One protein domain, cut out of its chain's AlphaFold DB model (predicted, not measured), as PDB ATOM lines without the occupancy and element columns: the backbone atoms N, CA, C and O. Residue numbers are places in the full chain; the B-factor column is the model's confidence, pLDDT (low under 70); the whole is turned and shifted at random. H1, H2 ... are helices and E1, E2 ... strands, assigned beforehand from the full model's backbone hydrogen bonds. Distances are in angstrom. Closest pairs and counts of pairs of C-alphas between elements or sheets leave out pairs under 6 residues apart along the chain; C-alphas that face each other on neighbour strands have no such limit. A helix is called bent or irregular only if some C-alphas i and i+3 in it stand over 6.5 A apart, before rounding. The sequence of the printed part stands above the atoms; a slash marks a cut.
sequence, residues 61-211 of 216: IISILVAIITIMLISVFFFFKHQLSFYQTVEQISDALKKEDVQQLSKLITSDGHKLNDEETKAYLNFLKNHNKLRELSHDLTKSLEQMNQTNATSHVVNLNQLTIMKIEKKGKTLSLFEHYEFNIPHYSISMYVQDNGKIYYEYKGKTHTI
ATOM      1  N   ILE A  61     133.963 164.193 228.732       75.75
ATOM      2  CA  ILE A  61     134.528 165.540 228.603       75.75
ATOM      3  C   ILE A  61     135.332 165.898 229.859       75.75
ATOM      4  O   ILE A  61     136.453 166.385 229.741       75.75
ATOM      5  N   ILE A  62     134.810 165.579 231.050       82.69
ATOM      6  CA  ILE A  62     135.534 165.774 232.318       82.69
ATOM      7  C   ILE A  62     136.809 164.920 232.351       82.69
ATOM      8  O   ILE A  62     137.862 165.424 232.720       82.69
ATOM      9  N   SER A  63     136.749 163.661 231.906       83.88
ATOM     10  CA  SER A  63     137.923 162.778 231.835       83.88
ATOM     11  C   SER A  63     139.016 163.325 230.906       83.88
ATOM     12  O   SER A  63     140.188 163.330 231.272       83.88
ATOM     13  N   ILE A  64     138.639 163.866 229.741       86.56
ATOM     14  CA  ILE A  64     139.581 164.507 228.809       86.56
ATOM     15  C   ILE A  64     140.203 165.758 229.442       86.56
ATOM     16  O   ILE A  64     141.413 165.950 229.354       86.56
ATOM     17  N   LEU A  65     139.402 166.585 230.117       88.31
ATOM     18  CA  LEU A  65     139.886 167.805 230.762       88.31
ATOM     19  C   LEU A  65     140.857 167.489 231.913       88.31
ATOM     20  O   LEU A  65     141.916 168.102 232.012       88.31
ATOM     21  N   VAL A  66     140.547 166.472 232.724       91.94
ATOM     22  CA  VAL A  66     141.443 165.964 233.774       91.94
ATOM     23  C   VAL A  66     142.724 165.386 233.171       91.94
ATOM     24  O   VAL A  66     143.798 165.678 233.680       91.94
ATOM     25  N   ALA A  67     142.642 164.629 232.073       90.69
ATOM     26  CA  ALA A  67     143.817 164.083 231.395       90.69
ATOM     27  C   ALA A  67     144.751 165.179 230.846       90.69
ATOM     28  O   ALA A  67     145.968 165.057 230.930       90.69
ATOM     29  N   ILE A  68     144.200 166.276 230.318       92.00
ATOM     30  CA  ILE A  68     145.002 167.418 229.852       92.00
ATOM     31  C   ILE A  68     145.696 168.102 231.036       92.00
ATOM     32  O   ILE A  68     146.895 168.375 230.976       92.00
ATOM     33  N   ILE A  69     144.964 168.337 232.129       93.62
ATOM     34  CA  ILE A  69     145.512 168.953 233.344       93.62
ATOM     35  C   ILE A  69     146.611 168.077 233.953       93.62
ATOM     36  O   ILE A  69     147.650 168.598 234.355       93.62
ATOM     37  N   THR A  70     146.434 166.754 233.994       92.38
ATOM     38  CA  THR A  70     147.457 165.847 234.530       92.38
ATOM     39  C   THR A  70     148.701 165.808 233.653       92.38
ATOM     40  O   THR A  70     149.800 165.861 234.195       92.38
ATOM     41  N   ILE A  71     148.569 165.793 232.323       92.69
ATOM     42  CA  ILE A  71     149.723 165.872 231.410       92.69
ATOM     43  C   ILE A  71     150.492 167.185 231.619       92.69
ATOM     44  O   ILE A  71     151.722 167.165 231.672       92.69
ATOM     45  N   MET A  72     149.786 168.306 231.797       92.00
ATOM     46  CA  MET A  72     150.402 169.608 232.071       92.00
ATOM     47  C   MET A  72     151.108 169.641 233.437       92.00
ATOM     48  O   MET A  72     152.222 170.142 233.549       92.00
ATOM     49  N   LEU A  73     150.504 169.064 234.477       89.56
ATOM     50  CA  LEU A  73     151.137 168.927 235.793       89.56
ATOM     51  C   LEU A  73     152.383 168.038 235.740       89.56
ATOM     52  O   LEU A  73     153.389 168.370 236.360       89.56
ATOM     53  N   ILE A  74     152.343 166.939 234.981       86.88
ATOM     54  CA  ILE A  74     153.479 166.025 234.817       86.88
ATOM     55  C   ILE A  74     154.625 166.712 234.069       86.88
ATOM     56  O   ILE A  74     155.774 166.571 234.483       86.88
ATOM     57  N   SER A  75     154.348 167.469 233.003       84.44
ATOM     58  CA  SER A  75     155.395 168.173 232.253       84.44
ATOM     59  C   SER A  75     156.060 169.264 233.094       84.44
ATOM     60  O   SER A  75     157.287 169.329 233.150       84.44
ATOM     61  N   VAL A  76     155.263 170.055 233.819       83.88
ATOM     62  CA  VAL A  76     155.752 171.065 234.764       83.88
ATOM     63  C   VAL A  76     156.559 170.412 235.887       83.88
ATOM     64  O   VAL A  76     157.662 170.860 236.192       83.88
ATOM     65  N   PHE A  77     156.066 169.311 236.457       80.19
ATOM     66  CA  PHE A  77     156.783 168.556 237.482       80.19
ATOM     67  C   PHE A  77     158.130 168.046 236.969       80.19
ATOM     68  O   PHE A  77     159.135 168.266 237.633       80.19
ATOM     69  N   PHE A  78     158.188 167.420 235.788       75.25
ATOM     70  CA  PHE A  78     159.449 166.947 235.207       75.25
ATOM     71  C   PHE A  78     160.418 168.091 234.883       75.25
ATOM     72  O   PHE A  78     161.619 167.942 235.104       75.25
ATOM     73  N   PHE A  79     159.905 169.236 234.426       70.69
ATOM     74  CA  PHE A  79     160.706 170.427 234.154       70.69
ATOM     75  C   PHE A  79     161.326 171.013 235.432       70.69
ATOM     76  O   PHE A  79     162.538 171.215 235.496       70.69
ATOM     77  N   PHE A  80     160.525 171.221 236.483       66.12
ATOM     78  CA  PHE A  80     161.019 171.736 237.764       66.12
ATOM     79  C   PHE A  80     161.914 170.736 238.492       66.12
ATOM     80  O   PHE A  80     162.927 171.117 239.070       66.12
ATOM     81  N   LYS A  81     161.580 169.448 238.428       64.44
ATOM     82  CA  LYS A  81     162.367 168.356 239.002       64.44
ATOM     83  C   LYS A  81     163.800 168.321 238.462       64.44
ATOM     84  O   LYS A  81     164.715 168.053 239.234       64.44
ATOM     85  N   HIS A  82     163.989 168.588 237.169       60.62
ATOM     86  CA  HIS A  82     165.315 168.617 236.550       60.62
ATOM     87  C   HIS A  82     166.193 169.759 237.084       60.62
ATOM     88  O   HIS A  82     167.411 169.632 237.100       60.62
ATOM     89  N   GLN A  83     165.587 170.863 237.534       60.34
ATOM     90  CA  GLN A  83     166.328 172.034 238.004       60.34
ATOM     91  C   GLN A  83     166.451 172.099 239.532       60.34
ATOM     92  O   GLN A  83     167.539 172.326 240.042       60.34
ATOM     93  N   LEU A  84     165.374 171.876 240.292       61.97
ATOM     94  CA  LEU A  84     165.379 172.169 241.732       61.97
ATOM     95  C   LEU A  84     166.198 171.186 242.567       61.97
ATOM     96  O   LEU A  84     166.904 171.603 243.477       61.97
ATOM     97  N   SER A  85     166.118 169.887 242.286       62.00
ATOM     98  CA  SER A  85     166.822 168.895 243.111       62.00
ATOM     99  C   SER A  85     168.338 168.935 242.932       62.00
ATOM    100  O   SER A  85     169.066 168.390 243.754       62.00
ATOM    101  N   PHE A  86     168.796 169.547 241.846       67.19
ATOM    102  CA  PHE A  86     170.192 169.588 241.447       67.19
ATOM    103  C   PHE A  86     171.013 170.543 242.319       67.19
ATOM    104  O   PHE A  86     172.121 170.219 242.735       67.19
ATOM    105  N   TYR A  87     170.436 171.703 242.652       77.62
ATOM    106  CA  TYR A  87     171.143 172.788 243.334       77.62
ATOM    107  C   TYR A  87     170.997 172.779 244.858       77.62
ATOM    108  O   TYR A  87     171.782 173.438 245.529       77.62
ATOM    109  N   GLN A  88     170.054 172.017 245.425       81.56
ATOM    110  CA  GLN A  88     169.786 172.033 246.871       81.56
ATOM    111  C   GLN A  88     171.021 171.703 247.719       81.56
ATOM    112  O   GLN A  88     171.311 172.405 248.685       81.56
ATOM    113  N   THR A  89     171.787 170.671 247.355       86.94
ATOM    114  CA  THR A  89     173.006 170.319 248.098       86.94
ATOM    115  C   THR A  89     174.080 171.397 247.956       86.94
ATOM    116  O   THR A  89     174.748 171.723 248.932       86.94
ATOM    117  N   VAL A  90     174.214 172.012 246.774       89.81
ATOM    118  CA  VAL A  90     175.155 173.124 246.552       89.81
ATOM    119  C   VAL A  90     174.749 174.363 247.341       89.81
ATOM    120  O   VAL A  90     175.618 175.047 247.870       89.81
ATOM    121  N   GLU A  91     173.455 174.635 247.475       89.00
ATOM    122  CA  GLU A  91     172.939 175.728 248.297       89.00
ATOM    123  C   GLU A  91     173.239 175.494 249.783       89.00
ATOM    124  O   GLU A  91     173.750 176.387 250.451       89.00
ATOM    125  N   GLN A  92     173.042 174.271 250.283       91.81
ATOM    126  CA  GLN A  92     173.403 173.916 251.660       91.81
ATOM    127  C   GLN A  92     174.912 174.005 251.910       91.81
ATOM    128  O   GLN A  92     175.328 174.510 252.952       91.81
ATOM    129  N   ILE A  93     175.735 173.558 250.956       93.50
ATOM    130  CA  ILE A  93     177.192 173.719 251.020       93.50
ATOM    131  C   ILE A  93     177.552 175.210 250.991       93.50
ATOM    132  O   ILE A  93     178.352 175.654 251.801       93.50
ATOM    133  N   SER A  94     176.942 176.001 250.107       92.88
ATOM    134  CA  SER A  94     177.146 177.453 249.991       92.88
ATOM    135  C   SER A  94     176.841 178.176 251.297       92.88
ATOM    136  O   SER A  94     177.646 178.980 251.768       92.88
ATOM    137  N   ASP A  95     175.716 177.851 251.924       93.62
ATOM    138  CA  ASP A  95     175.335 178.407 253.214       93.62
ATOM    139  C   ASP A  95     176.309 178.011 254.322       93.62
ATOM    140  O   ASP A  95     176.728 178.875 255.096       93.62
ATOM    141  N   ALA A  96     176.720 176.741 254.365       95.31
ATOM    142  CA  ALA A  96     177.694 176.266 255.336       95.31
ATOM    143  C   ALA A  96     179.071 176.929 255.136       95.31
ATOM    144  O   ALA A  96     179.694 177.352 256.104       95.31
ATOM    145  N   LEU A  97     179.523 177.115 253.891       94.62
ATOM    146  CA  LEU A  97     180.767 177.825 253.569       94.62
ATOM    147  C   LEU A  97     180.702 179.306 253.969       94.62
ATOM    148  O   LEU A  97     181.651 179.822 254.554       94.62
ATOM    149  N   LYS A  98     179.588 179.997 253.687       92.50
ATOM    150  CA  LYS A  98     179.397 181.419 254.036       92.50
ATOM    151  C   LYS A  98     179.353 181.655 255.541       92.50
ATOM    152  O   LYS A  98     179.856 182.675 256.005       92.50
ATOM    153  N   LYS A  99     178.709 180.749 256.278       94.81
ATOM    154  CA  LYS A  99     178.575 180.813 257.740       94.81
ATOM    155  C   LYS A  99     179.765 180.186 258.468       94.81
ATOM    156  O   LYS A  99     179.792 180.229 259.692       94.81
ATOM    157  N   GLU A 100     180.720 179.610 257.733       94.75
ATOM    158  CA  GLU A 100     181.810 178.793 258.278       94.75
ATOM    159  C   GLU A 100     181.274 177.683 259.221       94.75
ATOM    160  O   GLU A 100     181.885 177.348 260.236       94.75
ATOM    161  N   ASP A 101     180.105 177.113 258.892       96.25
ATOM    162  CA  ASP A 101     179.409 176.101 259.693       96.25
ATOM    163  C   ASP A 101     180.042 174.720 259.492       96.25
ATOM    164  O   ASP A 101     179.698 173.956 258.586       96.25
ATOM    165  N   VAL A 102     180.987 174.403 260.377       96.31
ATOM    166  CA  VAL A 102     181.722 173.132 260.412       96.31
ATOM    167  C   VAL A 102     180.778 171.927 260.508       96.31
ATOM    168  O   VAL A 102     180.974 170.939 259.806       96.31
ATOM    169  N   GLN A 103     179.742 172.005 261.346       95.50
ATOM    170  CA  GLN A 103     178.842 170.883 261.642       95.50
ATOM    171  C   GLN A 103     177.923 170.557 260.469       95.50
ATOM    172  O   GLN A 103     177.577 169.396 260.232       95.50
ATOM    173  N   GLN A 104     177.461 171.591 259.770       94.88
ATOM    174  CA  GLN A 104     176.659 171.418 258.572       94.88
ATOM    175  C   GLN A 104     177.534 170.928 257.420       94.88
ATOM    176  O   GLN A 104     177.166 169.969 256.742       94.88
ATOM    177  N   LEU A 105     178.704 171.540 257.227       95.19
ATOM    178  CA  LEU A 105     179.586 171.216 256.115       95.19
ATOM    179  C   LEU A 105     180.104 169.771 256.189       95.19
ATOM    180  O   LEU A 105     180.035 169.065 255.185       95.19
ATOM    181  N   SER A 106     180.517 169.293 257.369       95.62
ATOM    182  CA  SER A 106     181.044 167.930 257.577       95.62
ATOM    183  C   SER A 106     180.054 166.818 257.204       95.62
ATOM    184  O   SER A 106     180.439 165.692 256.886       95.62
ATOM    185  N   LYS A 107     178.752 167.126 257.203       93.88
ATOM    186  CA  LYS A 107     177.686 166.188 256.819       93.88
ATOM    187  C   LYS A 107     177.444 166.130 255.313       93.88
ATOM    188  O   LYS A 107     176.839 165.155 254.864       93.88
ATOM    189  N   LEU A 108     177.861 167.161 254.579       92.81
ATOM    190  CA  LEU A 108     177.570 167.366 253.159       92.81
ATOM    191  C   LEU A 108     178.728 166.966 252.244       92.81
ATOM    192  O   LEU A 108     178.494 166.677 251.073       92.81
ATOM    193  N   ILE A 109     179.952 166.946 252.770       93.62
ATOM    194  CA  ILE A 109     181.159 166.622 252.010       93.62
ATOM    195  C   ILE A 109     181.848 165.375 252.559       93.62
ATOM    196  O   ILE A 109     181.735 165.037 253.741       93.62
ATOM    197  N   THR A 110     182.574 164.695 251.684       93.94
ATOM    198  CA  THR A 110     183.361 163.505 252.008       93.94
ATOM    199  C   THR A 110     184.820 163.698 251.613       93.94
ATOM    200  O   THR A 110     185.166 164.641 250.907       93.94
ATOM    201  N   SER A 111     185.692 162.835 252.120       92.31
ATOM    202  CA  SER A 111     187.064 162.647 251.663       92.31
ATOM    203  C   SER A 111     187.298 161.143 251.581       92.31
ATOM    204  O   SER A 111     187.038 160.420 252.546       92.31
ATOM    205  N   ASP A 112     187.664 160.657 250.396       83.88
ATOM    206  CA  ASP A 112     187.846 159.232 250.082       83.88
ATOM    207  C   ASP A 112     186.662 158.341 250.511       83.88
ATOM    208  O   ASP A 112     186.822 157.220 250.990       83.88
ATOM    209  N   GLY A 113     185.435 158.848 250.338       81.69
ATOM    210  CA  GLY A 113     184.200 158.123 250.658       81.69
ATOM    211  C   GLY A 113     183.825 158.110 252.144       81.69
ATOM    212  O   GLY A 113     182.829 157.487 252.522       81.69
ATOM    213  N   HIS A 114     184.575 158.818 252.990       88.62
ATOM    214  CA  HIS A 114     184.276 158.995 254.407       88.62
ATOM    215  C   HIS A 114     183.866 160.433 254.708       88.62
ATOM    216  O   HIS A 114     184.351 161.378 254.092       88.62
ATOM    217  N   LYS A 115     182.959 160.618 255.669       90.56
ATOM    218  CA  LYS A 115     182.628 161.960 256.159       90.56
ATOM    219  C   LYS A 115     183.823 162.535 256.905       90.56
ATOM    220  O   LYS A 115     184.451 161.818 257.685       90.56
ATOM    221  N   LEU A 116     184.084 163.818 256.694       91.25
ATOM    222  CA  LEU A 116     185.096 164.528 257.461       91.25
ATOM    223  C   LEU A 116     184.625 164.674 258.908       91.25
ATOM    224  O   LEU A 116     183.434 164.845 259.176       91.25
ATOM    225  N   ASN A 117     185.568 164.646 259.844       91.94
ATOM    226  CA  ASN A 117     185.297 165.127 261.198       91.94
ATOM    227  C   ASN A 117     185.386 166.664 261.268       91.94
ATOM    228  O   ASN A 117     185.714 167.343 260.290       91.94
ATOM    229  N   ASP A 118     185.083 167.222 262.438       92.19
ATOM    230  CA  ASP A 118     185.062 168.672 262.641       92.19
ATOM    231  C   ASP A 118     186.445 169.316 262.477       92.19
ATOM    232  O   ASP A 118     186.548 170.420 261.945       92.19
ATOM    233  N   GLU A 119     187.516 168.630 262.889       91.19
ATOM    234  CA  GLU A 119     188.890 169.127 262.741       91.19
ATOM    235  C   GLU A 119     189.301 169.191 261.266       91.19
ATOM    236  O   GLU A 119     189.791 170.221 260.805       91.19
ATOM    237  N   GLU A 120     189.042 168.125 260.510       91.94
ATOM    238  CA  GLU A 120     189.300 168.036 259.068       91.94
ATOM    239  C   GLU A 120     188.477 169.072 258.298       91.94
ATOM    240  O   GLU A 120     188.998 169.783 257.439       91.94
ATOM    241  N   THR A 121     187.200 169.223 258.651       95.25
ATOM    242  CA  THR A 121     186.306 170.201 258.019       95.25
ATOM    243  C   THR A 121     186.754 171.632 258.310       95.25
ATOM    244  O   THR A 121     186.787 172.475 257.413       95.25
ATOM    245  N   LYS A 122     187.164 171.916 259.551       95.19
ATOM    246  CA  LYS A 122     187.723 173.216 259.934       95.19
ATOM    247  C   LYS A 122     189.039 173.500 259.207       95.19
ATOM    248  O   LYS A 122     189.252 174.624 258.755       95.19
ATOM    249  N   ALA A 123     189.905 172.498 259.057       93.12
ATOM    250  CA  ALA A 123     191.139 172.622 258.288       93.12
ATOM    251  C   ALA A 123     190.850 172.948 256.814       93.12
ATOM    252  O   ALA A 123     191.476 173.849 256.253       93.12
ATOM    253  N   TYR A 124     189.855 172.291 256.217       94.31
ATOM    254  CA  TYR A 124     189.423 172.569 254.850       94.31
ATOM    255  C   TYR A 124     188.852 173.987 254.684       94.31
ATOM    256  O   TYR A 124     189.246 174.706 253.765       94.31
ATOM    257  N   LEU A 125     187.991 174.438 255.604       95.44
ATOM    258  CA  LEU A 125     187.475 175.813 255.611       95.44
ATOM    259  C   LEU A 125     188.607 176.842 255.687       95.44
ATOM    260  O   LEU A 125     188.630 177.787 254.900       95.44
ATOM    261  N   ASN A 126     189.570 176.635 256.588       95.25
ATOM    262  CA  ASN A 126     190.738 177.505 256.720       95.25
ATOM    263  C   ASN A 126     191.580 177.521 255.441       95.25
ATOM    264  O   ASN A 126     192.007 178.587 254.998       95.25
ATOM    265  N   PHE A 127     191.790 176.359 254.820       93.88
ATOM    266  CA  PHE A 127     192.482 176.259 253.541       93.88
ATOM    267  C   PHE A 127     191.781 177.093 252.457       93.88
ATOM    268  O   PHE A 127     192.431 177.916 251.810       93.88
ATOM    269  N   LEU A 128     190.459 176.958 252.299       94.75
ATOM    270  CA  LEU A 128     189.691 177.749 251.332       94.75
ATOM    271  C   LEU A 128     189.714 179.246 251.657       94.75
ATOM    272  O   LEU A 128     189.820 180.070 250.748       94.75
ATOM    273  N   LYS A 129     189.628 179.608 252.941       94.19
ATOM    274  CA  LYS A 129     189.654 180.996 253.420       94.19
ATOM    275  C   LYS A 129     190.968 181.683 253.077       94.19
ATOM    276  O   LYS A 129     190.951 182.770 252.510       94.19
ATOM    277  N   ASN A 130     192.088 181.015 253.344       94.50
ATOM    278  CA  ASN A 130     193.430 181.539 253.082       94.50
ATOM    279  C   ASN A 130     193.700 181.758 251.587       94.50
ATOM    280  O   ASN A 130     194.516 182.602 251.231       94.50
ATOM    281  N   HIS A 131     192.990 181.037 250.719       92.94
ATOM    282  CA  HIS A 131     193.066 181.193 249.267       92.94
ATOM    283  C   HIS A 131     191.903 182.012 248.685       92.94
ATOM    284  O   HIS A 131     191.686 181.986 247.477       92.94
ATOM    285  N   ASN A 132     191.133 182.721 249.522       91.88
ATOM    286  CA  ASN A 132     189.963 183.520 249.130       91.88
ATOM    287  C   ASN A 132     188.882 182.743 248.351       91.88
ATOM    288  O   ASN A 132     188.042 183.337 247.677       91.88
ATOM    289  N   LYS A 133     188.853 181.411 248.470       91.81
ATOM    290  CA  LYS A 133     188.001 180.537 247.655       91.81
ATOM    291  C   LYS A 133     186.634 180.243 248.272       91.81
ATOM    292  O   LYS A 133     185.744 179.785 247.565       91.81
ATOM    293  N   LEU A 134     186.423 180.559 249.555       89.69
ATOM    294  CA  LEU A 134     185.156 180.292 250.263       89.69
ATOM    295  C   LEU A 134     183.915 180.808 249.519       89.69
ATOM    296  O   LEU A 134     182.908 180.111 249.452       89.69
ATOM    297  N   ARG A 135     183.981 182.022 248.959       86.44
ATOM    298  CA  ARG A 135     182.839 182.649 248.266       86.44
ATOM    299  C   ARG A 135     182.689 182.185 246.821       86.44
ATOM    300  O   ARG A 135     181.571 182.104 246.322       86.44
ATOM    301  N   GLU A 136     183.800 181.900 246.154       90.06
ATOM    302  CA  GLU A 136     183.807 181.487 244.749       90.06
ATOM    303  C   GLU A 136     183.431 180.021 244.573       90.06
ATOM    304  O   GLU A 136     182.823 179.668 243.566       90.06
ATOM    305  N   LEU A 137     183.746 179.175 245.559       91.69
ATOM    306  CA  LEU A 137     183.505 177.741 245.468       91.69
ATOM    307  C   LEU A 137     182.037 177.443 245.156       91.69
ATOM    308  O   LEU A 137     181.761 176.628 244.292       91.69
ATOM    309  N   SER A 138     181.083 178.151 245.765       89.50
ATOM    310  CA  SER A 138     179.654 177.965 245.475       89.50
ATOM    311  C   SER A 138     179.298 178.195 244.001       89.50
ATOM    312  O   SER A 138     178.478 177.469 243.437       89.50
ATOM    313  N   HIS A 139     179.920 179.194 243.374       90.94
ATOM    314  CA  HIS A 139     179.733 179.490 241.955       90.94
ATOM    315  C   HIS A 139     180.355 178.408 241.078       90.94
ATOM    316  O   HIS A 139     179.721 177.937 240.136       90.94
ATOM    317  N   ASP A 140     181.561 177.963 241.431       93.62
ATOM    318  CA  ASP A 140     182.243 176.888 240.714       93.62
ATOM    319  C   ASP A 140     181.456 175.578 240.803       93.62
ATOM    320  O   ASP A 140     181.239 174.941 239.782       93.62
ATOM    321  N   LEU A 141     180.927 175.226 241.982       92.38
ATOM    322  CA  LEU A 141     180.072 174.050 242.160       92.38
ATOM    323  C   LEU A 141     178.812 174.127 241.299       92.38
ATOM    324  O   LEU A 141     178.454 173.140 240.660       92.38
ATOM    325  N   THR A 142     178.168 175.294 241.247       90.69
ATOM    326  CA  THR A 142     176.974 175.522 240.416       90.69
ATOM    327  C   THR A 142     177.299 175.331 238.934       90.69
ATOM    328  O   THR A 142     176.607 174.584 238.244       90.69
ATOM    329  N   LYS A 143     178.400 175.921 238.456       92.00
ATOM    330  CA  LYS A 143     178.866 175.763 237.070       92.00
ATOM    331  C   LYS A 143     179.262 174.332 236.732       92.00
ATOM    332  O   LYS A 143     178.934 173.844 235.653       92.00
ATOM    333  N   SER A 144     179.974 173.653 237.629       92.19
ATOM    334  CA  SER A 144     180.369 172.258 237.442       92.19
ATOM    335  C   SER A 144     179.146 171.367 237.288       92.19
ATOM    336  O   SER A 144     179.089 170.542 236.382       92.19
ATOM    337  N   LEU A 145     178.144 171.591 238.131       88.81
ATOM    338  CA  LEU A 145     176.845 170.960 238.034       88.81
ATOM    339  C   LEU A 145     176.186 171.262 236.669       88.81
ATOM    340  O   LEU A 145     175.870 170.331 235.928       88.81
ATOM    341  N   GLU A 146     176.035 172.525 236.263       89.00
ATOM    342  CA  GLU A 146     175.468 172.887 234.948       89.00
ATOM    343  C   GLU A 146     176.177 172.187 233.779       89.00
ATOM    344  O   GLU A 146     175.529 171.612 232.899       89.00
ATOM    345  N   GLN A 147     177.511 172.179 233.795       89.94
ATOM    346  CA  GLN A 147     178.326 171.542 232.770       89.94
ATOM    347  C   GLN A 147     178.130 170.023 232.750       89.94
ATOM    348  O   GLN A 147     177.995 169.436 231.673       89.94
ATOM    349  N   MET A 148     178.084 169.374 233.917       88.56
ATOM    350  CA  MET A 148     177.808 167.939 234.018       88.56
ATOM    351  C   MET A 148     176.438 167.584 233.446       88.56
ATOM    352  O   MET A 148     176.306 166.568 232.770       88.56
ATOM    353  N   ASN A 149     175.437 168.434 233.668       84.00
ATOM    354  CA  ASN A 149     174.094 168.236 233.137       84.00
ATOM    355  C   ASN A 149     174.059 168.360 231.606       84.00
ATOM    356  O   ASN A 149     173.586 167.464 230.913       84.00
ATOM    357  N   GLN A 150     174.643 169.433 231.060       86.25
ATOM    358  CA  GLN A 150     174.692 169.668 229.611       86.25
ATOM    359  C   GLN A 150     175.441 168.564 228.854       86.25
ATOM    360  O   GLN A 150     175.066 168.201 227.741       86.25
ATOM    361  N   THR A 151     176.502 168.026 229.458       87.50
ATOM    362  CA  THR A 151     177.370 167.015 228.835       87.50
ATOM    363  C   THR A 151     177.020 165.578 229.221       87.50
ATOM    364  O   THR A 151     177.637 164.647 228.709       87.50
ATOM    365  N   ASN A 152     176.038 165.373 230.105       84.06
ATOM    366  CA  ASN A 152     175.757 164.091 230.760       84.06
ATOM    367  C   ASN A 152     176.986 163.464 231.456       84.06
ATOM    368  O   ASN A 152     177.073 162.238 231.585       84.06
ATOM    369  N   ALA A 153     177.944 164.279 231.906       88.88
ATOM    370  CA  ALA A 153     179.124 163.792 232.606       88.88
ATOM    371  C   ALA A 153     178.759 163.252 233.998       88.88
ATOM    372  O   ALA A 153     177.952 163.823 234.735       88.88
ATOM    373  N   THR A 154     179.382 162.140 234.381       89.50
ATOM    374  CA  THR A 154     179.179 161.503 235.690       89.50
ATOM    375  C   THR A 154     180.069 162.083 236.780       89.50
ATOM    376  O   THR A 154     179.789 161.876 237.958       89.50
ATOM    377  N   SER A 155     181.121 162.815 236.412       92.50
ATOM    378  CA  SER A 155     181.985 163.504 237.368       92.50
ATOM    379  C   SER A 155     182.552 164.803 236.806       92.50
ATOM    380  O   SER A 155     182.644 164.974 235.588       92.50
ATOM    381  N   HIS A 156     182.938 165.705 237.702       95.06
ATOM    382  CA  HIS A 156     183.671 166.924 237.383       95.06
ATOM    383  C   HIS A 156     184.601 167.294 238.540       95.06
ATOM    384  O   HIS A 156     184.357 166.915 239.684       95.06
ATOM    385  N   VAL A 157     185.672 168.025 238.248       94.50
ATOM    386  CA  VAL A 157     186.653 168.463 239.247       94.50
ATOM    387  C   VAL A 157     186.681 169.981 239.321       94.50
ATOM    388  O   VAL A 157     186.710 170.657 238.297       94.50
ATOM    389  N   VAL A 158     186.690 170.511 240.538       94.44
ATOM    390  CA  VAL A 158     186.911 171.926 240.815       94.44
ATOM    391  C   VAL A 158     188.357 172.099 241.246       94.44
ATOM    392  O   VAL A 158     188.825 171.442 242.181       94.44
ATOM    393  N   ASN A 159     189.057 172.999 240.565       93.38
ATOM    394  CA  ASN A 159     190.471 173.254 240.795       93.38
ATOM    395  C   ASN A 159     190.691 174.657 241.367       93.38
ATOM    396  O   ASN A 159     190.030 175.621 240.986       93.38
ATOM    397  N   LEU A 160     191.680 174.760 242.246       89.81
ATOM    398  CA  LEU A 160     192.330 175.996 242.646       89.81
ATOM    399  C   LEU A 160     193.737 175.972 242.047       89.81
ATOM    400  O   LEU A 160     194.598 175.212 242.490       89.81
ATOM    401  N   ASN A 161     193.972 176.785 241.020       88.19
ATOM    402  CA  ASN A 161     195.182 176.725 240.199       88.19
ATOM    403  C   ASN A 161     195.375 175.311 239.612       88.19
ATOM    404  O   ASN A 161     194.571 174.871 238.795       88.19
ATOM    405  N   GLN A 162     196.420 174.596 240.033       87.19
ATOM    406  CA  GLN A 162     196.724 173.223 239.607       87.19
ATOM    407  C   GLN A 162     196.305 172.162 240.641       87.19
ATOM    408  O   GLN A 162     196.554 170.977 240.440       87.19
ATOM    409  N   LEU A 163     195.682 172.574 241.749       90.38
ATOM    410  CA  LEU A 163     195.267 171.693 242.835       90.38
ATOM    411  C   LEU A 163     193.766 171.409 242.741       90.38
ATOM    412  O   LEU A 163     192.959 172.335 242.722       90.38
ATOM    413  N   THR A 164     193.373 170.140 242.732       93.25
ATOM    414  CA  THR A 164     191.958 169.761 242.805       93.25
ATOM    415  C   THR A 164     191.459 169.893 244.237       93.25
ATOM    416  O   THR A 164     191.897 169.194 245.143       93.25
ATOM    417  N   ILE A 165     190.508 170.795 244.445       93.25
ATOM    418  CA  ILE A 165     189.966 171.103 245.774       93.25
ATOM    419  C   ILE A 165     188.646 170.392 246.050       93.25
ATOM    420  O   ILE A 165     188.228 170.311 247.206       93.25
ATOM    421  N   MET A 166     187.982 169.900 245.001       94.44
ATOM    422  CA  MET A 166     186.762 169.113 245.113       94.44
ATOM    423  C   MET A 166     186.515 168.303 243.841       94.44
ATOM    424  O   MET A 166     186.714 168.790 242.729       94.44
ATOM    425  N   LYS A 167     186.028 167.078 244.000       94.56
ATOM    426  CA  LYS A 167     185.483 166.238 242.940       94.56
ATOM    427  C   LYS A 167     183.991 166.058 243.187       94.56
ATOM    428  O   LYS A 167     183.579 165.702 244.285       94.56
ATOM    429  N   ILE A 168     183.193 166.306 242.160       93.25
ATOM    430  CA  ILE A 168     181.751 166.100 242.174       93.25
ATOM    431  C   ILE A 168     181.471 164.818 241.406       93.25
ATOM    432  O   ILE A 168     181.905 164.679 240.261       93.25
ATOM    433  N   GLU A 169     180.744 163.888 242.015       90.75
ATOM    434  CA  GLU A 169     180.398 162.610 241.400       90.75
ATOM    435  C   GLU A 169     178.901 162.341 241.490       90.75
ATOM    436  O   GLU A 169     178.277 162.470 242.542       90.75
ATOM    437  N   LYS A 170     178.318 161.917 240.372       87.44
ATOM    438  CA  LYS A 170     176.934 161.465 240.308       87.44
ATOM    439  C   LYS A 170     176.842 160.052 240.880       87.44
ATOM    440  O   LYS A 170     177.227 159.082 240.220       87.44
ATOM    441  N   LYS A 171     176.300 159.913 242.090       79.31
ATOM    442  CA  LYS A 171     175.927 158.608 242.654       79.31
ATOM    443  C   LYS A 171     174.730 158.075 241.870       79.31
ATOM    444  O   LYS A 171     173.774 158.800 241.611       79.31
ATOM    445  N   GLY A 172     174.849 156.825 241.425       65.69
ATOM    446  CA  GLY A 172     174.004 156.216 240.397       65.69
ATOM    447  C   GLY A 172     172.491 156.255 240.643       65.69
ATOM    448  O   GLY A 172     171.995 156.647 241.694       65.69
ATOM    449  N   LYS A 173     171.747 155.799 239.631       54.97
ATOM    450  CA  LYS A 173     170.280 155.757 239.613       54.97
ATOM    451  C   LYS A 173     169.745 154.684 240.570       54.97
ATOM    452  O   LYS A 173     169.351 153.604 240.139       54.97
ATOM    453  N   THR A 174     169.699 154.965 241.870       41.75
ATOM    454  CA  THR A 174     168.656 154.358 242.706       41.75
ATOM    455  C   THR A 174     167.300 154.806 242.155       41.75
ATOM    456  O   THR A 174     167.217 155.836 241.495       41.75
ATOM    457  N   LEU A 175     166.239 154.032 242.391       51.38
ATOM    458  CA  LEU A 175     164.856 154.213 241.898       51.38
ATOM    459  C   LEU A 175     164.218 155.609 242.143       51.38
ATOM    460  O   LEU A 175     163.033 155.811 241.882       51.38
ATOM    461  N   SER A 176     164.981 156.549 242.697       52.50
ATOM    462  CA  SER A 176     164.621 157.918 242.988       52.50
ATOM    463  C   SER A 176     164.563 158.755 241.718       52.50
ATOM    464  O   SER A 176     165.391 158.672 240.814       52.50
ATOM    465  N   LEU A 177     163.562 159.621 241.686       59.56
ATOM    466  CA  LEU A 177     163.356 160.604 240.640       59.56
ATOM    467  C   LEU A 177     164.558 161.577 240.538       59.56
ATOM    468  O   LEU A 177     164.713 162.221 239.508       59.56
ATOM    469  N   PHE A 178     165.433 161.652 241.537       65.56
ATOM    470  CA  PHE A 178     166.423 162.712 241.685       65.56
ATOM    471  C   PHE A 178     167.868 162.229 241.545       65.56
ATOM    472  O   PHE A 178     168.238 161.161 242.040       65.56
ATOM    473  N   GLU A 179     168.690 163.039 240.880       73.44
ATOM    474  CA  GLU A 179     170.125 162.794 240.752       73.44
ATOM    475  C   GLU A 179     170.820 163.166 242.062       73.44
ATOM    476  O   GLU A 179     170.588 164.246 242.601       73.44
ATOM    477  N   HIS A 180     171.639 162.257 242.587       79.75
ATOM    478  CA  HIS A 180     172.365 162.473 243.833       79.75
ATOM    479  C   HIS A 180     173.835 162.732 243.522       79.75
ATOM    480  O   HIS A 180     174.459 161.984 242.766       79.75
ATOM    481  N   TYR A 181     174.376 163.779 244.135       86.38
ATOM    482  CA  TYR A 181     175.756 164.203 243.961       86.38
ATOM    483  C   TYR A 181     176.529 164.034 245.257       86.38
ATOM    484  O   TYR A 181     176.058 164.434 246.322       86.38
ATOM    485  N   GLU A 182     177.712 163.443 245.150       90.38
ATOM    486  CA  GLU A 182     178.694 163.390 246.221       90.38
ATOM    487  C   GLU A 182     179.793 164.421 245.949       90.38
ATOM    488  O   GLU A 182     180.282 164.543 244.824       90.38
ATOM    489  N   PHE A 183     180.152 165.169 246.991       93.44
ATOM    490  CA  PHE A 183     181.156 166.225 246.961       93.44
ATOM    491  C   PHE A 183     182.363 165.752 247.767       93.44
ATOM    492  O   PHE A 183     182.340 165.765 248.997       93.44
ATOM    493  N   ASN A 184     183.395 165.300 247.062       94.44
ATOM    494  CA  ASN A 184     184.544 164.617 247.637       94.44
ATOM    495  C   ASN A 184     185.797 165.508 247.597       94.44
ATOM    496  O   ASN A 184     186.149 166.046 246.547       94.44
ATOM    497  N   ILE A 185     186.495 165.648 248.720       94.25
ATOM    498  CA  ILE A 185     187.778 166.344 248.827       94.25
ATOM    499  C   ILE A 185     188.902 165.324 248.598       94.25
ATOM    500  O   ILE A 185     189.015 164.376 249.384       94.25
ATOM    501  N   PRO A 186     189.748 165.505 247.567       90.00
ATOM    502  CA  PRO A 186     190.864 164.599 247.313       90.00
ATOM    503  C   PRO A 186     191.889 164.616 248.449       90.00
ATOM    504  O   PRO A 186     192.241 165.680 248.962       90.00
ATOM    505  N   HIS A 187     192.417 163.443 248.794       86.56
ATOM    506  CA  HIS A 187     193.543 163.328 249.710       86.56
ATOM    507  C   HIS A 187     194.877 163.526 248.976       86.56
ATOM    508  O   HIS A 187     195.103 162.977 247.895       86.56
ATOM    509  N   TYR A 188     195.781 164.296 249.582       83.31
ATOM    510  CA  TYR A 188     197.111 164.569 249.043       83.31
ATOM    511  C   TYR A 188     198.190 164.068 249.996       83.31
ATOM    512  O   TYR A 188     198.230 164.444 251.166       83.31
ATOM    513  N   SER A 189     199.111 163.264 249.468       77.75
ATOM    514  CA  SER A 189     200.340 162.907 250.173       77.75
ATOM    515  C   SER A 189     201.367 164.019 249.992       77.75
ATOM    516  O   SER A 189     201.709 164.372 248.865       77.75
ATOM    517  N   ILE A 190     201.876 164.557 251.097       75.12
ATOM    518  CA  ILE A 190     202.943 165.562 251.086       75.12
ATOM    519  C   ILE A 190     204.278 164.838 251.260       75.12
ATOM    520  O   ILE A 190     204.480 164.141 252.255       75.12
ATOM    521  N   SER A 191     205.197 165.008 250.309       73.31
ATOM    522  CA  SER A 191     206.604 164.647 250.482       73.31
ATOM    523  C   SER A 191     207.392 165.865 250.963       73.31
ATOM    524  O   SER A 191     207.222 166.976 250.463       73.31
ATOM    525  N   MET A 192     208.250 165.661 251.961       71.44
ATOM    526  CA  MET A 192     209.163 166.687 252.458       71.44
ATOM    527  C   MET A 192     210.588 166.278 252.110       71.44
ATOM    528  O   MET A 192     211.038 165.215 252.531       71.44
ATOM    529  N   TYR A 193     211.279 167.136 251.368       77.25
ATOM    530  CA  TYR A 193     212.702 166.993 251.081       77.25
ATOM    531  C   TYR A 193     213.483 167.837 252.073       77.25
ATOM    532  O   TYR A 193     213.172 169.012 252.284       77.25
ATOM    533  N   VAL A 194     214.485 167.235 252.698       79.44
ATOM    534  CA  VAL A 194     215.258 167.871 253.763       79.44
ATOM    535  C   VAL A 194     216.730 167.889 253.408       79.44
ATOM    536  O   VAL A 194     217.292 166.895 252.963       79.44
ATOM    537  N   GLN A 195     217.355 169.050 253.590       80.69
ATOM    538  CA  GLN A 195     218.777 169.223 253.287       80.69
ATOM    539  C   GLN A 195     219.676 168.585 254.351       80.69
ATOM    540  O   GLN A 195     220.809 168.202 254.046       80.69
ATOM    541  N   ASP A 196     219.148 168.436 255.567       82.75
ATOM    542  CA  ASP A 196     219.849 167.913 256.729       82.75
ATOM    543  C   ASP A 196     219.022 166.850 257.455       82.75
ATOM    544  O   ASP A 196     217.788 166.838 257.425       82.75
ATOM    545  N   ASN A 197     219.733 165.962 258.149       85.75
ATOM    546  CA  ASN A 197     219.116 164.990 259.040       85.75
ATOM    547  C   ASN A 197     218.457 165.708 260.220       85.75
ATOM    548  O   ASN A 197     219.022 166.638 260.795       85.75
ATOM    549  N   GLY A 198     217.291 165.232 260.641       86.94
ATOM    550  CA  GLY A 198     216.551 165.887 261.711       86.94
ATOM    551  C   GLY A 198     215.356 165.089 262.200       86.94
ATOM    552  O   GLY A 198     215.101 163.965 261.765       86.94
ATOM    553  N   LYS A 199     214.615 165.683 263.134       89.25
ATOM    554  CA  LYS A 199     213.355 165.136 263.635       89.25
ATOM    555  C   LYS A 199     212.298 166.226 263.603       89.25
ATOM    556  O   LYS A 199     212.498 167.284 264.194       89.25
ATOM    557  N   ILE A 200     211.186 165.958 262.928       87.06
ATOM    558  CA  ILE A 200     209.983 166.784 263.032       87.06
ATOM    559  C   ILE A 200     209.086 166.148 264.080       87.06
ATOM    560  O   ILE A 200     208.770 164.961 263.991       87.06
ATOM    561  N   TYR A 201     208.663 166.962 265.038       90.38
ATOM    562  CA  TYR A 201     207.645 166.612 266.015       90.38
ATOM    563  C   TYR A 201     206.367 167.358 265.656       90.38
ATOM    564  O   TYR A 201     206.399 168.574 265.476       90.38
ATOM    565  N   TYR A 202     205.253 166.642 265.548       85.81
ATOM    566  CA  TYR A 202     203.947 167.260 265.344       85.81
ATOM    567  C   TYR A 202     202.883 166.537 266.159       85.81
ATOM    568  O   TYR A 202     202.986 165.338 266.415       85.81
ATOM    569  N   GLU A 203     201.862 167.271 266.579       87.69
ATOM    570  CA  GLU A 203     200.718 166.706 267.280       87.69
ATOM    571  C   GLU A 203     199.575 166.489 266.288       87.69
ATOM    572  O   GLU A 203     199.220 167.383 265.521       87.69
ATOM    573  N   TYR A 204     199.006 165.287 266.279       79.06
ATOM    574  CA  TYR A 204     197.839 164.968 265.464       79.06
ATOM    575  C   TYR A 204     196.936 163.993 266.210       79.06
ATOM    576  O   TYR A 204     197.387 162.930 266.651       79.06
ATOM    577  N   LYS A 205     195.657 164.368 266.359       79.25
ATOM    578  CA  LYS A 205     194.648 163.623 267.134       79.25
ATOM    579  C   LYS A 205     195.118 163.322 268.568       79.25
ATOM    580  O   LYS A 205     195.008 162.189 269.039       79.25
ATOM    581  N   GLY A 206     195.706 164.327 269.229       82.88
ATOM    582  CA  GLY A 206     196.213 164.241 270.607       82.88
ATOM    583  C   GLY A 206     197.410 163.303 270.797       82.88
ATOM    584  O   GLY A 206     197.700 162.884 271.916       82.88
ATOM    585  N   LYS A 207     198.077 162.906 269.706       88.31
ATOM    586  CA  LYS A 207     199.271 162.057 269.733       88.31
ATOM    587  C   LYS A 207     200.441 162.803 269.112       88.31
ATOM    588  O   LYS A 207     200.312 163.359 268.022       88.31
ATOM    589  N   THR A 208     201.587 162.760 269.782       93.06
ATOM    590  CA  THR A 208     202.847 163.254 269.225       93.06
ATOM    591  C   THR A 208     203.395 162.241 268.234       93.06
ATOM    592  O   THR A 208     203.676 161.093 268.580       93.06
ATOM    593  N   HIS A 209     203.587 162.684 267.002       89.81
ATOM    594  CA  HIS A 209     204.221 161.929 265.936       89.81
ATOM    595  C   HIS A 209     205.626 162.468 265.711       89.81
ATOM    596  O   HIS A 209     205.876 163.669 265.818       89.81
ATOM    597  N   THR A 210     206.555 161.566 265.408       90.00
ATOM    598  CA  THR A 210     207.937 161.921 265.081       90.00
ATOM    599  C   THR A 210     208.258 161.424 263.685       90.00
ATOM    600  O   THR A 210     208.134 160.233 263.406       90.00
ATOM    601  N   ILE A 211     208.706 162.327 262.820       86.56
ATOM    602  CA  ILE A 211     209.231 161.986 261.499       86.56
ATOM    603  C   ILE A 211     210.743 162.125 261.569       86.56
ATOM    604  O   ILE A 211     211.258 163.209 261.846       86.56
TER     605      ILE A 211
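Overview. This is residues 61 to 211 of the 216 residues of an uncharacterized protein of Staphylococcus saccharolyticus (UniProt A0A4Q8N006). A small twisted sheet of four strands, E1, E4, E3 and E2, is covered in part by helices, with H4 over E2 and E3, and this makes the body. From one end of the body the long arm H1a sticks out with residues 61 to 77; from the other end a long link runs out, free at residues 189 to 197, and folds back into a separate small hairpin of E5 and E6. The printed part has 151 residues, with four named helices and six named strands in the order H1, H2, E1, H3, H4, E2, E3, E4, E5, E6, and its class is mixed, helices and strands. The larger sheet is mixed and the sheet of E5 and E6 is antiparallel. The whole is loose, with a radius of gyration of the C-alphas of 21.4 A, and spans 89 by 29 by 29 A, the length being made by the arm and the tail.

Along the chain. In the larger sheet, E1 is residues 109 to 111, E4 residues 180 to 184, E3 residues 163 to 171 with 23.4 A from first to last C-alpha, and E2 residues 155 to 160 with 17.1 A. H4, residues 134 to 151, is 26.4 A long and neither bent nor irregular, but only just: C-alphas 135 and 138 are 6.3 A apart. H3 is residues 118 to 130, 18.1 A, and H2 residues 102 to 108, 10.2 A. H1, residues 61 to 99, was assigned as one helix by its hydrogen bonds but is bent, with C-alphas 86 and 89 at 7.3 A. Its arm H1a, residues 61 to 86, begins at C-alpha 61 (134.528, 165.540, 228.603), is 38.1 A long, has a kink of 29 degrees near residue 80, and is itself irregular, with C-alphas 82 and 85 at 6.7 A. Its arm H1b is residues 89 to 99, 15.3 A. E5, residues 198 to 204, is 19.1 A long, and E6, residues 207 to 211, ends at C-alpha 211 (209.231, 161.986, 261.499).

Arrangement. E2, E3 and E4 form a meander, each strand the antiparallel neighbour of the one before; N 158 and O 166 are at 2.8 A, and N 182 and O 169 at 2.8 A. The edge strand E1 is parallel to E4, with N 110 and O 183 at 2.9 A. E1, H3 H4 and E2 form a split strand-helix-strand unit, two strands of one sheet that follow each other among the strands with helices between, here with E4 and E3 between them in the sheet, and its crossover is left-handed. H3 and H4 make two layers with the sheet, helices on one face of it. H4 has a height over the sheet of 8.8 A and lies over E3 and E2, only just slantwise to the strands, at 31 degrees to E2 on the local plane. H1b only grazes the sheet with residues 89 to 93. With its residues 134 to 142 alone H4 touches H1b, closest at the C-alphas of Ser 94 and Ser 138, 5.2 A, at a shallow tilt of 10 degrees, opposite ways. H1b and H2 form a helical hairpin, closest at the C-alphas of Ala 96 and Leu 105, 5.4 A. H2 touches H3 about perpendicular, at 82 degrees, the C-alphas of Ser 106 and Thr 121 being closest at 5.7 A. H1a stands at a steep tilt of 44 degrees to H1b. E5 and E6 form a hairpin, with N 209 and O 202 at 2.8 A; E4 and E5 are apart. Every O i to N i+4 pair is within hydrogen-bond range in H1b and H3, against 19 of 22 in H1a, 12 of 14 in H4 and 1 of 3 in H2, where 3 of 4 O i to N i+3 pairs are.

Size, cuts and confidence. The C-alphas farthest apart are those of Ile 61 and Asn 197, at 89.9 A. The printed part has no cut. The link from E4 to E5, 13 residues, is long. Mean pLDDT of the printed part is 86.2; residues 80 to 86 and 172 to 178 are under 70.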